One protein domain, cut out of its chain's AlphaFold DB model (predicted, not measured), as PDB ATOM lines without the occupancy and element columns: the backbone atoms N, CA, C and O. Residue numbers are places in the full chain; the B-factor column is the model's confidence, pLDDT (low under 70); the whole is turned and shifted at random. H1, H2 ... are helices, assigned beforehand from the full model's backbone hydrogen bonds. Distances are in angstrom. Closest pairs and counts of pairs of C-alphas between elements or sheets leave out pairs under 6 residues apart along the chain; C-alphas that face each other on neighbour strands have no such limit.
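Overview. This is residues 198 to 302 of the 303 residues of an uncharacterized protein of Rhodanobacter sp. TND4FH1 (UniProt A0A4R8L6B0). Longest helix H2 and H6 run side by side; H3 and H4, meeting at a corner, pack on H2, and H5 packs on H3. The 105 printed residues hold six helices, H1 to H6 in order, with no named strand: all helix. The whole is compact, radius of gyration of the C-alphas 13.7 A, spanning 41 by 27 by 24 A.

Arrangement. H2, residues 204 to 220, touches H6, residues 288 to 300, with H6 residues 289 to 294 alone, at a shallow tilt of 22 degrees; the closest C-alphas, Val 215 and Ile 290, are 6.1 A apart. H3, residues 230 to 242, touches H5, residues 268 to 281, at a steep tilt of 47 degrees; the closest C-alphas, Val 238 and Phe 273, are 6.4 A apart. In H4, residues 245 to 258, 8 of 10 O i to N i+4 pairs are within hydrogen-bond range; in H2, H3, H5 and H6 every pair is.

Along the chain. H1 is residues 198 to 201. H2 runs 24.4 A from C-alpha 204 at (37.366, 39.646, 4.632); H6 ends at C-alpha 300, (19.265, 23.633, 24.854).

Size, cuts and confidence. The printed part has no cut and no long link. Residues 198 to 202, 261, 283 to 286 and 302 have pLDDT under 70.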
ATOM      1  N   ILE A 198      43.181  37.098  -3.872       55.03
ATOM      2  CA  ILE A 198      42.571  38.431  -3.955       55.03
ATOM      3  C   ILE A 198      41.062  38.327  -3.704       55.03
ATOM      4  O   ILE A 198      40.535  39.058  -2.873       55.03
ATOM      5  N   GLY A 199      40.373  37.367  -4.324       56.47
ATOM      6  CA  GLY A 199      38.942  37.128  -4.131       56.47
ATOM      7  C   GLY A 199      38.570  36.709  -2.703       56.47
ATOM      8  O   GLY A 199      37.615  37.248  -2.141       56.47
ATOM      9  N   LYS A 200      39.345  35.807  -2.082       56.88
ATOM     10  CA  LYS A 200      39.157  35.364  -0.686       56.88
ATOM     11  C   LYS A 200      39.332  36.514   0.313       56.88
ATOM     12  O   LYS A 200      38.625  36.547   1.324       56.88
ATOM     13  N   ASN A 201      40.229  37.456   0.016       59.41
ATOM     14  CA  ASN A 201      40.550  38.585   0.889       59.41
ATOM     15  C   ASN A 201      39.724  39.851   0.606       59.41
ATOM     16  O   ASN A 201      39.529  40.649   1.520       59.41
ATOM     17  N   ALA A 202      39.172  40.021  -0.601       58.72
ATOM     18  CA  ALA A 202      38.473  41.236  -1.051       58.72
ATOM     19  C   ALA A 202      37.189  41.589  -0.271       58.72
ATOM     20  O   ALA A 202      36.572  42.620  -0.537       58.72
ATOM     21  N   ARG A 203      36.758  40.734   0.661       73.12
ATOM     22  CA  ARG A 203      35.557  40.916   1.500       73.12
ATOM     23  C   ARG A 203      35.780  40.482   2.947       73.12
ATOM     24  O   ARG A 203      34.822  40.294   3.690       73.12
ATOM     25  N   LYS A 204      37.039  40.234   3.330       79.81
ATOM     26  CA  LYS A 204      37.366  39.646   4.632       79.81
ATOM     27  C   LYS A 204      36.944  40.571   5.774       79.81
ATOM     28  O   LYS A 204      36.323  40.096   6.709       79.81
ATOM     29  N   LYS A 205      37.183  41.881   5.651       84.19
ATOM     30  CA  LYS A 205      36.829  42.871   6.679       84.19
ATOM     31  C   LYS A 205      35.330  42.873   6.991       84.19
ATOM     32  O   LYS A 205      34.951  42.756   8.148       84.19
ATOM     33  N   GLU A 206      34.481  42.988   5.972       86.50
ATOM     34  CA  GLU A 206      33.026  43.037   6.148       86.50
ATOM     35  C   GLU A 206      32.456  41.685   6.601       86.50
ATOM     36  O   GLU A 206      31.512  41.646   7.385       86.50
ATOM     37  N   ARG A 207      33.049  40.575   6.142       84.94
ATOM     38  CA  ARG A 207      32.671  39.218   6.556       84.94
ATOM     39  C   ARG A 207      33.047  38.931   8.015       84.94
ATOM     40  O   ARG A 207      32.232  38.385   8.748       84.94
ATOM     41  N   ASP A 208      34.244  39.332   8.439       87.38
ATOM     42  CA  ASP A 208      34.715  39.173   9.819       87.38
ATOM     43  C   ASP A 208      33.897  40.058  10.777       87.38
ATOM     44  O   ASP A 208      33.516  39.605  11.852       87.38
ATOM     45  N   ALA A 209      33.550  41.285  10.365       88.19
ATOM     46  CA  ALA A 209      32.726  42.193  11.166       88.19
ATOM     47  C   ALA A 209      31.312  41.639  11.417       88.19
ATOM     48  O   ALA A 209      30.852  41.622  12.556       88.19
ATOM     49  N   ILE A 210      30.625  41.133  10.383       91.44
ATOM     50  CA  ILE A 210      29.292  40.546  10.584       91.44
ATOM     51  C   ILE A 210      29.364  39.210  11.344       91.44
ATOM     52  O   ILE A 210      28.455  38.892  12.103       91.44
ATOM     53  N   ALA A 211      30.454  38.445  11.205       90.06
ATOM     54  CA  ALA A 211      30.672  37.233  11.992       90.06
ATOM     55  C   ALA A 211      30.817  37.531  13.494       90.06
ATOM     56  O   ALA A 211      30.242  36.813  14.311       90.06
ATOM     57  N   GLN A 212      31.515  38.609  13.863       90.31
ATOM     58  CA  GLN A 212      31.596  39.065  15.256       90.31
ATOM     59  C   GLN A 212      30.219  39.435  15.813       90.31
ATOM     60  O   GLN A 212      29.867  38.979  16.898       90.31
ATOM     61  N   VAL A 213      29.415  40.168  15.039       91.88
ATOM     62  CA  VAL A 213      28.033  40.514  15.411       91.88
ATOM     63  C   VAL A 213      27.177  39.259  15.615       91.88
ATOM     64  O   VAL A 213      26.421  39.176  16.578       91.88
ATOM     65  N   VAL A 214      27.312  38.247  14.751       91.75
ATOM     66  CA  VAL A 214      26.611  36.961  14.921       91.75
ATOM     67  C   VAL A 214      27.012  36.283  16.229       91.75
ATOM     68  O   VAL A 214      26.138  35.821  16.960       91.75
ATOM     69  N   VAL A 215      28.309  36.233  16.543       91.38
ATOM     70  CA  VAL A 215      28.811  35.652  17.798       91.38
ATOM     71  C   VAL A 215      28.278  36.416  19.010       91.38
ATOM     72  O   VAL A 215      27.825  35.793  19.970       91.38
ATOM     73  N   GLU A 216      28.298  37.748  18.971       90.62
ATOM     74  CA  GLU A 216      27.774  38.608  20.035       90.62
ATOM     75  C   GLU A 216      26.284  38.351  20.278       90.62
ATOM     76  O   GLU A 216      25.877  38.070  21.406       90.62
ATOM     77  N   VAL A 217      25.484  38.336  19.210       91.56
ATOM     78  CA  VAL A 217      24.049  38.048  19.289       91.56
ATOM     79  C   VAL A 217      23.795  36.634  19.809       91.56
ATOM     80  O   VAL A 217      22.980  36.462  20.711       91.56
ATOM     81  N   MET A 218      24.513  35.621  19.316       90.50
ATOM     82  CA  MET A 218      24.378  34.241  19.800       90.50
ATOM     83  C   MET A 218      24.693  34.110  21.295       90.50
ATOM     84  O   MET A 218      24.015  33.360  21.990       90.50
ATOM     85  N   ARG A 219      25.692  34.838  21.808       88.94
ATOM     86  CA  ARG A 219      26.027  34.837  23.243       88.94
ATOM     87  C   ARG A 219      24.940  35.484  24.105       88.94
ATOM     88  O   ARG A 219      24.811  35.114  25.267       88.94
ATOM     89  N   GLY A 220      24.183  36.430  23.551       85.25
ATOM     90  CA  GLY A 220      23.088  37.123  24.236       85.25
ATOM     91  C   GLY A 220      21.722  36.435  24.140       85.25
ATOM     92  O   GLY A 220      20.784  36.870  24.805       85.25
ATOM     93  N   ILE A 221      21.575  35.382  23.329       87.50
ATOM     94  CA  ILE A 221      20.300  34.672  23.180       87.50
ATOM     95  C   ILE A 221      20.063  33.746  24.370       87.50
ATOM     96  O   ILE A 221      20.866  32.861  24.663       87.50
ATOM     97  N   ASN A 222      18.902  33.910  25.001       84.00
ATOM     98  CA  ASN A 222      18.362  32.938  25.939       84.00
ATOM     99  C   ASN A 222      17.376  32.020  25.202       84.00
ATOM    100  O   ASN A 222      16.426  32.506  24.586       84.00
ATOM    101  N   VAL A 223      17.620  30.711  25.240       83.19
ATOM    102  CA  VAL A 223      16.755  29.717  24.597       83.19
ATOM    103  C   VAL A 223      15.578  29.430  25.521       83.19
ATOM    104  O   VAL A 223      15.749  28.866  26.601       83.19
ATOM    105  N   ASP A 224      14.386  29.840  25.103       81.12
ATOM    106  CA  ASP A 224      13.136  29.603  25.815       81.12
ATOM    107  C   ASP A 224      12.210  28.669  25.016       81.12
ATOM    108  O   ASP A 224      12.510  28.250  23.898       81.12
ATOM    109  N   ARG A 225      11.038  28.355  25.583       75.81
ATOM    110  CA  ARG A 225      10.039  27.463  24.963       75.81
ATOM    111  C   ARG A 225       9.422  28.018  23.670       75.81
ATOM    112  O   ARG A 225       8.614  27.324  23.051       75.81
ATOM    113  N   THR A 226       9.728  29.259  23.285       80.25
ATOM    114  CA  THR A 226       9.213  29.859  22.046       80.25
ATOM    115  C   THR A 226      10.026  29.449  20.824       80.25
ATOM    116  O   THR A 226       9.495  29.514  19.719       80.25
ATOM    117  N   ILE A 227      11.259  28.969  21.017       85.00
ATOM    118  CA  ILE A 227      12.125  28.463  19.952       85.00
ATOM    119  C   ILE A 227      11.987  26.939  19.902       85.00
ATOM    120  O   ILE A 227      12.409  26.237  20.818       85.00
ATOM    121  N   ARG A 228      11.376  26.412  18.842       81.62
ATOM    122  CA  ARG A 228      10.997  24.990  18.735       81.62
ATOM    123  C   ARG A 228      11.967  24.160  17.908       81.62
ATOM    124  O   ARG A 228      11.989  22.940  18.028       81.62
ATOM    125  N   ASN A 229      12.737  24.794  17.029       86.75
ATOM    126  CA  ASN A 229      13.665  24.106  16.140       86.75
ATOM    127  C   ASN A 229      14.854  25.002  15.753       86.75
ATOM    128  O   ASN A 229      14.903  26.197  16.048       86.75
ATOM    129  N   GLN A 230      15.836  24.399  15.084       85.62
ATOM    130  CA  GLN A 230      17.061  25.084  14.680       85.62
ATOM    131  C   GLN A 230      16.827  26.194  13.641       85.62
ATOM    132  O   GLN A 230      17.574  27.171  13.631       85.62
ATOM    133  N   ASP A 231      15.816  26.076  12.779       87.06
ATOM    134  CA  ASP A 231      15.500  27.114  11.792       87.06
ATOM    135  C   ASP A 231      14.920  28.357  12.476       87.06
ATOM    136  O   ASP A 231      15.341  29.474  12.177       87.06
ATOM    137  N   GLU A 232      14.036  28.175  13.458       87.25
ATOM    138  CA  GLU A 232      13.515  29.255  14.303       87.25
ATOM    139  C   GLU A 232      14.628  29.936  15.106       87.25
ATOM    140  O   GLU A 232      14.666  31.164  15.180       87.25
ATOM    141  N   LEU A 233      15.589  29.170  15.635       88.25
ATOM    142  CA  LEU A 233      16.764  29.729  16.305       88.25
ATOM    143  C   LEU A 233      17.597  30.601  15.350       88.25
ATOM    144  O   LEU A 233      18.026  31.694  15.725       88.25
ATOM    145  N   ARG A 234      17.804  30.158  14.101       90.94
ATOM    146  CA  ARG A 234      18.513  30.951  13.077       90.94
ATOM    147  C   ARG A 234      17.755  32.225  12.730       90.94
ATOM    148  O   ARG A 234      18.375  33.285  12.680       90.94
ATOM    149  N   TRP A 235      16.439  32.152  12.543       91.00
ATOM    150  CA  TRP A 235      15.615  33.344  12.329       91.00
ATOM    151  C   TRP A 235      15.688  34.303  13.512       91.00
ATOM    152  O   TRP A 235      15.862  35.499  13.307       91.00
ATOM    153  N   ARG A 236      15.681  33.793  14.747       89.38
ATOM    154  CA  ARG A 236      15.816  34.613  15.957       89.38
ATOM    155  C   ARG A 236      17.142  35.373  16.007       89.38
ATOM    156  O   ARG A 236      17.154  36.541  16.389       89.38
ATOM    157  N   ILE A 237      18.237  34.741  15.582       91.19
ATOM    158  CA  ILE A 237      19.555  35.383  15.450       91.19
ATOM    159  C   ILE A 237      19.512  36.487  14.390       91.19
ATOM    160  O   ILE A 237      19.943  37.609  14.649       91.19
ATOM    161  N   VAL A 238      18.977  36.189  13.204       91.38
ATOM    162  CA  VAL A 238      18.860  37.166  12.109       91.38
ATOM    163  C   VAL A 238      18.002  38.360  12.538       91.38
ATOM    164  O   VAL A 238      18.372  39.505  12.287       91.38
ATOM    165  N   ASP A 239      16.905  38.115  13.244       91.31
ATOM    166  CA  ASP A 239      15.981  39.154  13.699       91.31
ATOM    167  C   ASP A 239      16.596  40.038  14.774       91.31
ATOM    168  O   ASP A 239      16.429  41.255  14.729       91.31
ATOM    169  N   ALA A 240      17.362  39.462  15.701       89.56
ATOM    170  CA  ALA A 240      18.100  40.224  16.702       89.56
ATOM    171  C   ALA A 240      19.186  41.121  16.076       89.56
ATOM    172  O   ALA A 240      19.440  42.219  16.568       89.56
ATOM    173  N   ILE A 241      19.789  40.695  14.961       90.94
ATOM    174  CA  ILE A 241      20.745  41.505  14.190       90.94
ATOM    175  C   ILE A 241      20.021  42.636  13.451       90.94
ATOM    176  O   ILE A 241      20.466  43.778  13.495       90.94
ATOM    177  N   VAL A 242      18.893  42.349  12.799       90.25
ATOM    178  CA  VAL A 242      18.130  43.351  12.030       90.25
ATOM    179  C   VAL A 242      17.409  44.356  12.934       90.25
ATOM    180  O   VAL A 242      17.189  45.494  12.530       90.25
ATOM    181  N   SER A 243      17.066  43.968  14.162       87.62
ATOM    182  CA  SER A 243      16.360  44.835  15.115       87.62
ATOM    183  C   SER A 243      17.288  45.766  15.905       87.62
ATOM    184  O   SER A 243      16.804  46.681  16.566       87.62
ATOM    185  N   ASN A 244      18.609  45.559  15.858       89.25
ATOM    186  CA  ASN A 244      19.584  46.399  16.553       89.25
ATOM    187  C   ASN A 244      20.234  47.399  15.582       89.25
ATOM    188  O   ASN A 244      20.960  47.010  14.666       89.25
ATOM    189  N   ALA A 245      20.033  48.697  15.829       83.44
ATOM    190  CA  ALA A 245      20.552  49.778  14.989       83.44
ATOM    191  C   ALA A 245      22.080  49.718  14.775       83.44
ATOM    192  O   ALA A 245      22.542  49.997  13.671       83.44
ATOM    193  N   ALA A 246      22.856  49.284  15.775       83.31
ATOM    194  CA  ALA A 246      24.312  49.155  15.663       83.31
ATOM    195  C   ALA A 246      24.746  48.004  14.732       83.31
ATOM    196  O   ALA A 246      25.821  48.042  14.136       83.31
ATOM    197  N   HIS A 247      23.912  46.973  14.582       88.12
ATOM    198  CA  HIS A 247      24.214  45.779  13.787       88.12
ATOM    199  C   HIS A 247      23.747  45.904  12.328       88.12
ATOM    200  O   HIS A 247      24.334  45.293  11.429       88.12
ATOM    201  N   VAL A 248      22.722  46.725  12.077       87.31
ATOM    202  CA  VAL A 248      22.143  46.944  10.742       87.31
ATOM    203  C   VAL A 248      23.163  47.527   9.760       87.31
ATOM    204  O   VAL A 248      23.209  47.093   8.608       87.31
ATOM    205  N   GLU A 249      24.024  48.449  10.194       86.44
ATOM    206  CA  GLU A 249      25.061  49.029   9.325       86.44
ATOM    207  C   GLU A 249      26.098  47.988   8.882       86.44
ATOM    208  O   GLU A 249      26.480  47.933   7.708       86.44
ATOM    209  N   VAL A 250      26.507  47.110   9.801       88.81
ATOM    210  CA  VAL A 250      27.450  46.017   9.524       88.81
ATOM    211  C   VAL A 250      26.830  45.011   8.553       88.81
ATOM    212  O   VAL A 250      27.477  44.585   7.589       88.81
ATOM    213  N   LEU A 251      25.551  44.681   8.754       89.31
ATOM    214  CA  LEU A 251      24.795  43.798   7.870       89.31
ATOM    215  C   LEU A 251      24.649  44.394   6.461       89.31
ATOM    216  O   LEU A 251      24.879  43.696   5.472       89.31
ATOM    217  N   ALA A 252      24.332  45.686   6.353       87.31
ATOM    218  CA  ALA A 252      24.208  46.386   5.076       87.31
ATOM    219  C   ALA A 252      25.549  46.467   4.325       87.31
ATOM    220  O   ALA A 252      25.593  46.271   3.106       87.31
ATOM    221  N   ALA A 253      26.658  46.704   5.035       87.25
ATOM    222  CA  ALA A 253      27.998  46.721   4.449       87.25
ATOM    223  C   ALA A 253      28.397  45.346   3.885       87.25
ATOM    224  O   ALA A 253      28.899  45.258   2.758       87.25
ATOM    225  N   HIS A 254      28.119  44.275   4.633       86.62
ATOM    226  CA  HIS A 254      28.317  42.905   4.171       86.62
ATOM    227  C   HIS A 254      27.446  42.591   2.943       86.62
ATOM    228  O   HIS A 254      27.951  42.118   1.920       86.62
ATOM    229  N   ASP A 255      26.151  42.903   3.006       86.56
ATOM    230  CA  ASP A 255      25.188  42.601   1.947       86.56
ATOM    231  C   ASP A 255      25.516  43.337   0.641       86.56
ATOM    232  O   ASP A 255      25.593  42.707  -0.416       86.56
ATOM    233  N   LYS A 256      25.856  44.631   0.712       86.19
ATOM    234  CA  LYS A 256      26.294  45.440  -0.440       86.19
ATOM    235  C   LYS A 256      27.454  44.789  -1.196       86.19
ATOM    236  O   LYS A 256      27.500  44.834  -2.426       86.19
ATOM    237  N   LYS A 257      28.399  44.173  -0.482       82.75
ATOM    238  CA  LYS A 257      29.519  43.436  -1.087       82.75
ATOM    239  C   LYS A 257      29.083  42.064  -1.596       82.75
ATOM    240  O   LYS A 257      29.556  41.641  -2.651       82.75
ATOM    241  N   ALA A 258      28.196  41.368  -0.886       78.81
ATOM    242  CA  ALA A 258      27.701  40.043  -1.258       78.81
ATOM    243  C   ALA A 258      26.932  40.050  -2.592       78.81
ATOM    244  O   ALA A 258      27.123  39.138  -3.408       78.81
ATOM    245  N   VAL A 259      26.141  41.100  -2.837       82.69
ATOM    246  CA  VAL A 259      25.301  41.258  -4.039       82.69
ATOM    247  C   VAL A 259      25.932  42.089  -5.158       82.69
ATOM    248  O   VAL A 259      25.333  42.220  -6.222       82.69
ATOM    249  N   ALA A 260      27.135  42.637  -4.962       77.50
ATOM    250  CA  ALA A 260      27.805  43.456  -5.972       77.50
ATOM    251  C   ALA A 260      27.910  42.712  -7.321       77.50
ATOM    252  O   ALA A 260      28.563  41.670  -7.412       77.50
ATOM    253  N   GLY A 261      27.256  43.259  -8.355       65.81
ATOM    254  CA  GLY A 261      27.221  42.693  -9.709       65.81
ATOM    255  C   GLY A 261      26.200  41.568  -9.932       65.81
ATOM    256  O   GLY A 261      26.275  40.899 -10.958       65.81
ATOM    257  N   LYS A 262      25.268  41.333  -8.997       76.88
ATOM    258  CA  LYS A 262      24.218  40.304  -9.098       76.88
ATOM    259  C   LYS A 262      22.821  40.927  -9.102       76.88
ATOM    260  O   LYS A 262      22.600  41.965  -8.483       76.88
ATOM    261  N   GLN A 263      21.869  40.257  -9.750       73.19
ATOM    262  CA  GLN A 263      20.452  40.600  -9.642       73.19
ATOM    263  C   GLN A 263      19.937  40.209  -8.247       73.19
ATOM    264  O   GLN A 263      20.141  39.081  -7.795       73.19
ATOM    265  N   VAL A 264      19.310  41.156  -7.549       77.94
ATOM    266  CA  VAL A 264      18.826  40.977  -6.175       77.94
ATOM    267  C   VAL A 264      17.337  40.647  -6.210       77.94
ATOM    268  O   VAL A 264      16.550  41.465  -6.670       77.94
ATOM    269  N   ILE A 265      16.970  39.449  -5.747       74.06
ATOM    270  CA  ILE A 265      15.580  38.955  -5.760       74.06
ATOM    271  C   ILE A 265      14.991  38.890  -4.339       74.06
ATOM    272  O   ILE A 265      13.842  39.259  -4.134       74.06
ATOM    273  N   ASN A 266      15.787  38.483  -3.345       81.50
ATOM    274  CA  ASN A 266      15.315  38.288  -1.965       81.50
ATOM    275  C   ASN A 266      15.521  39.547  -1.102       81.50
ATOM    276  O   ASN A 266      16.138  40.513  -1.555       81.50
ATOM    277  N   SER A 267      15.074  39.552   0.158       85.38
ATOM    278  CA  SER A 267      15.436  40.621   1.103       85.38
ATOM    279  C   SER A 267      16.849  40.417   1.678       85.38
ATOM    280  O   SER A 267      17.411  39.319   1.616       85.38
ATOM    281  N   THR A 268      17.459  41.471   2.236       85.81
ATOM    282  CA  THR A 268      18.756  41.371   2.943       85.81
ATOM    283  C   THR A 268      18.684  40.392   4.116       85.81
ATOM    284  O   THR A 268      19.623  39.629   4.337       85.81
ATOM    285  N   ARG A 269      17.539  40.358   4.809       88.06
ATOM    286  CA  ARG A 269      17.251  39.441   5.916       88.06
ATOM    287  C   ARG A 269      17.309  37.977   5.456       88.06
ATOM    288  O   ARG A 269      18.071  37.196   6.019       88.06
ATOM    289  N   ASP A 270      16.607  37.634   4.375       84.94
ATOM    290  CA  ASP A 270      16.550  36.255   3.855       84.94
ATOM    291  C   ASP A 270      17.899  35.797   3.287       84.94
ATOM    292  O   ASP A 270      18.333  34.662   3.480       84.94
ATOM    293  N   ARG A 271      18.621  36.697   2.604       87.00
ATOM    294  CA  ARG A 271      19.977  36.395   2.115       87.00
ATOM    295  C   ARG A 271      20.944  36.116   3.255       87.00
ATOM    296  O   ARG A 271      21.831  35.267   3.121       87.00
ATOM    297  N   PHE A 272      20.810  36.855   4.351       89.75
ATOM    298  CA  PHE A 272      21.663  36.656   5.505       89.75
ATOM    299  C   PHE A 272      21.321  35.363   6.249       89.75
ATOM    300  O   PHE A 272      22.241  34.644   6.630       89.75
ATOM    301  N   PHE A 273      20.038  34.998   6.340       89.88
ATOM    302  CA  PHE A 273      19.612  33.688   6.838       89.88
ATOM    303  C   PHE A 273      20.292  32.535   6.079       89.88
ATOM    304  O   PHE A 273      20.917  31.668   6.692       89.88
ATOM    305  N   GLU A 274      20.279  32.570   4.745       85.56
ATOM    306  CA  GLU A 274      20.954  31.557   3.920       85.56
ATOM    307  C   GLU A 274      22.483  31.571   4.080       85.56
ATOM    308  O   GLU A 274      23.144  30.533   4.013       85.56
ATOM    309  N   THR A 275      23.068  32.747   4.319       87.69
ATOM    310  CA  THR A 275      24.503  32.877   4.614       87.69
ATOM    311  C   THR A 275      24.846  32.207   5.943       87.69
ATOM    312  O   THR A 275      25.782  31.410   6.003       87.69
ATOM    313  N   LEU A 276      24.055  32.469   6.985       87.62
ATOM    314  CA  LEU A 276      24.223  31.883   8.310       87.62
ATOM    315  C   LEU A 276      24.023  30.363   8.282       87.62
ATOM    316  O   LEU A 276      24.818  29.631   8.868       87.62
ATOM    317  N   ARG A 277      23.020  29.873   7.543       87.88
ATOM    318  CA  ARG A 277      22.806  28.436   7.317       87.88
ATOM    319  C   ARG A 277      24.049  27.775   6.720       87.88
ATOM    320  O   ARG A 277      24.487  26.746   7.223       87.88
ATOM    321  N   LYS A 278      24.647  28.377   5.687       84.44
ATOM    322  CA  LYS A 278      25.873  27.857   5.054       84.44
ATOM    323  C   LYS A 278      27.066  27.843   6.000       84.44
ATOM    324  O   LYS A 278      27.852  26.906   5.948       84.44
ATOM    325  N   TRP A 279      27.206  28.864   6.841       86.62
ATOM    326  CA  TRP A 279      28.253  28.894   7.861       86.62
ATOM    327  C   TRP A 279      28.062  27.759   8.864       86.62
ATOM    328  O   TRP A 279      28.993  27.021   9.134       86.62
ATOM    329  N   ILE A 280      26.845  27.533   9.345       84.25
ATOM    330  CA  ILE A 280      26.589  26.489  10.343       84.25
ATOM    331  C   ILE A 280      26.795  25.073   9.775       84.25
ATOM    332  O   ILE A 280      27.362  24.236  10.474       84.25
ATOM    333  N   VAL A 281      26.341  24.812   8.542       78.19
ATOM    334  CA  VAL A 281      26.263  23.457   7.954       78.19
ATOM    335  C   VAL A 281      27.562  23.000   7.274       78.19
ATOM    336  O   VAL A 281      27.859  21.810   7.281       78.19
ATOM    337  N   ASN A 282      28.357  23.900   6.686       73.81
ATOM    338  CA  ASN A 282      29.566  23.490   5.963       73.81
ATOM    339  C   ASN A 282      30.754  23.287   6.915       73.81
ATOM    340  O   ASN A 282      31.180  24.233   7.569       73.81
ATOM    341  N   ASN A 283      31.369  22.100   6.918       53.12
ATOM    342  CA  ASN A 283      32.524  21.787   7.780       53.12
ATOM    343  C   ASN A 283      33.787  22.626   7.489       53.12
ATOM    344  O   ASN A 283      34.639  22.765   8.361       53.12
ATOM    345  N   ASP A 284      33.882  23.228   6.302       54.59
ATOM    346  CA  ASP A 284      35.062  23.961   5.816       54.59
ATOM    347  C   ASP A 284      34.897  25.496   5.907       54.59
ATOM    348  O   ASP A 284      35.371  26.280   5.078       54.59
ATOM    349  N   GLN A 285      34.113  25.947   6.890       67.38
ATOM    350  CA  GLN A 285      33.699  27.341   7.020       67.38
ATOM    351  C   GLN A 285      34.686  28.201   7.845       67.38
ATOM    352  O   GLN A 285      35.338  27.708   8.766       67.38
ATOM    353  N   PRO A 286      34.798  29.515   7.566       69.50
ATOM    354  CA  PRO A 286      35.825  30.369   8.170       69.50
ATOM    355  C   PRO A 286      35.611  30.706   9.657       69.50
ATOM    356  O   PRO A 286      36.521  31.267  10.268       69.50
ATOM    357  N   TYR A 287      34.448  30.392  10.248       82.81
ATOM    358  CA  TYR A 287      34.079  30.814  11.608       82.81
ATOM    359  C   TYR A 287      33.594  29.646  12.490       82.81
ATOM    360  O   TYR A 287      32.421  29.602  12.868       82.81
ATOM    361  N   PRO A 288      34.479  28.713  12.891       82.31
ATOM    362  CA  PRO A 288      34.097  27.519  13.654       82.31
ATOM    363  C   PRO A 288      33.434  27.830  15.006       82.31
ATOM    364  O   PRO A 288      32.665  27.021  15.523       82.31
ATOM    365  N   GLU A 289      33.700  29.005  15.587       85.25
ATOM    366  CA  GLU A 289      33.036  29.466  16.811       85.25
ATOM    367  C   GLU A 289      31.517  29.619  16.633       85.25
ATOM    368  O   GLU A 289      30.765  29.235  17.527       85.25
ATOM    369  N   ILE A 290      31.059  30.086  15.466       87.81
ATOM    370  CA  ILE A 290      29.630  30.242  15.157       87.81
ATOM    371  C   ILE A 290      28.932  28.878  15.194       87.81
ATOM    372  O   ILE A 290      27.903  28.742  15.852       87.81
ATOM    373  N   THR A 291      29.510  27.844  14.570       87.44
ATOM    374  CA  THR A 291      28.947  26.480  14.621       87.44
ATOM    375  C   THR A 291      28.941  25.934  16.045       87.44
ATOM    376  O   THR A 291      27.939  25.375  16.481       87.44
ATOM    377  N   LYS A 292      30.028  26.121  16.809       86.25
ATOM    378  CA  LYS A 292      30.101  25.660  18.207       86.25
ATOM    379  C   LYS A 292      29.021  26.302  19.079       86.25
ATOM    380  O   LYS A 292      28.342  25.592  19.821       86.25
ATOM    381  N   LEU A 293      28.847  27.621  18.984       87.94
ATOM    382  CA  LEU A 293      27.820  28.350  19.733       87.94
ATOM    383  C   LEU A 293      26.416  27.947  19.290       87.94
ATOM    384  O   LEU A 293      25.570  27.667  20.139       87.94
ATOM    385  N   PHE A 294      26.183  27.838  17.983       89.44
ATOM    386  CA  PHE A 294      24.893  27.417  17.452       89.44
ATOM    387  C   PHE A 294      24.512  26.004  17.911       89.44
ATOM    388  O   PHE A 294      23.380  25.782  18.338       89.44
ATOM    389  N   ASN A 295      25.454  25.058  17.895       87.94
ATOM    390  CA  ASN A 295      25.223  23.697  18.378       87.94
ATOM    391  C   ASN A 295      24.933  23.677  19.884       87.94
ATOM    392  O   ASN A 295      24.048  22.947  20.320       87.94
ATOM    393  N   ARG A 296      25.618  24.514  20.676       87.56
ATOM    394  CA  ARG A 296      25.351  24.651  22.116       87.56
ATOM    395  C   ARG A 296      23.941  25.176  22.393       87.56
ATOM    396  O   ARG A 296      23.248  24.606  23.229       87.56
ATOM    397  N   LEU A 297      23.517  26.229  21.693       87.56
ATOM    398  CA  LEU A 297      22.150  26.760  21.792       87.56
ATOM    399  C   LEU A 297      21.125  25.721  21.312       87.56
ATOM    400  O   LEU A 297      20.094  25.522  21.941       87.56
ATOM    401  N   SER A 298      21.440  24.986  20.245       86.69
ATOM    402  CA  SER A 298      20.563  23.940  19.709       86.69
ATOM    403  C   SER A 298      20.380  22.769  20.676       86.69
ATOM    404  O   SER A 298      19.284  22.235  20.778       86.69
ATOM    405  N   GLN A 299      21.411  22.391  21.438       85.50
ATOM    406  CA  GLN A 299      21.302  21.372  22.492       85.50
ATOM    407  C   GLN A 299      20.380  21.803  23.642       85.50
ATOM    408  O   GLN A 299      19.823  20.948  24.327       85.50
ATOM    409  N   GLN A 300      20.209  23.110  23.865       83.00
ATOM    410  CA  GLN A 300      19.265  23.633  24.854       83.00
ATOM    411  C   GLN A 300      17.808  23.540  24.380       83.00
ATOM    412  O   GLN A 300      16.925  23.560  25.224       83.00
ATOM    413  N   LEU A 301      17.558  23.376  23.075       79.94
ATOM    414  CA  LEU A 301      16.214  23.139  22.524       79.94
ATOM    415  C   LEU A 301      15.695  21.724  22.822       79.94
ATOM    416  O   LEU A 301      14.496  21.480  22.758       79.94
ATOM    417  N   SER A 302      16.598  20.775  23.096       60.22
ATOM    418  CA  SER A 302      16.270  19.369  23.376       60.22
ATOM    419  C   SER A 302      16.095  19.062  24.869       60.22
ATOM    420  O   SER A 302      15.959  17.893  25.227       60.22
TER     421      SER A 302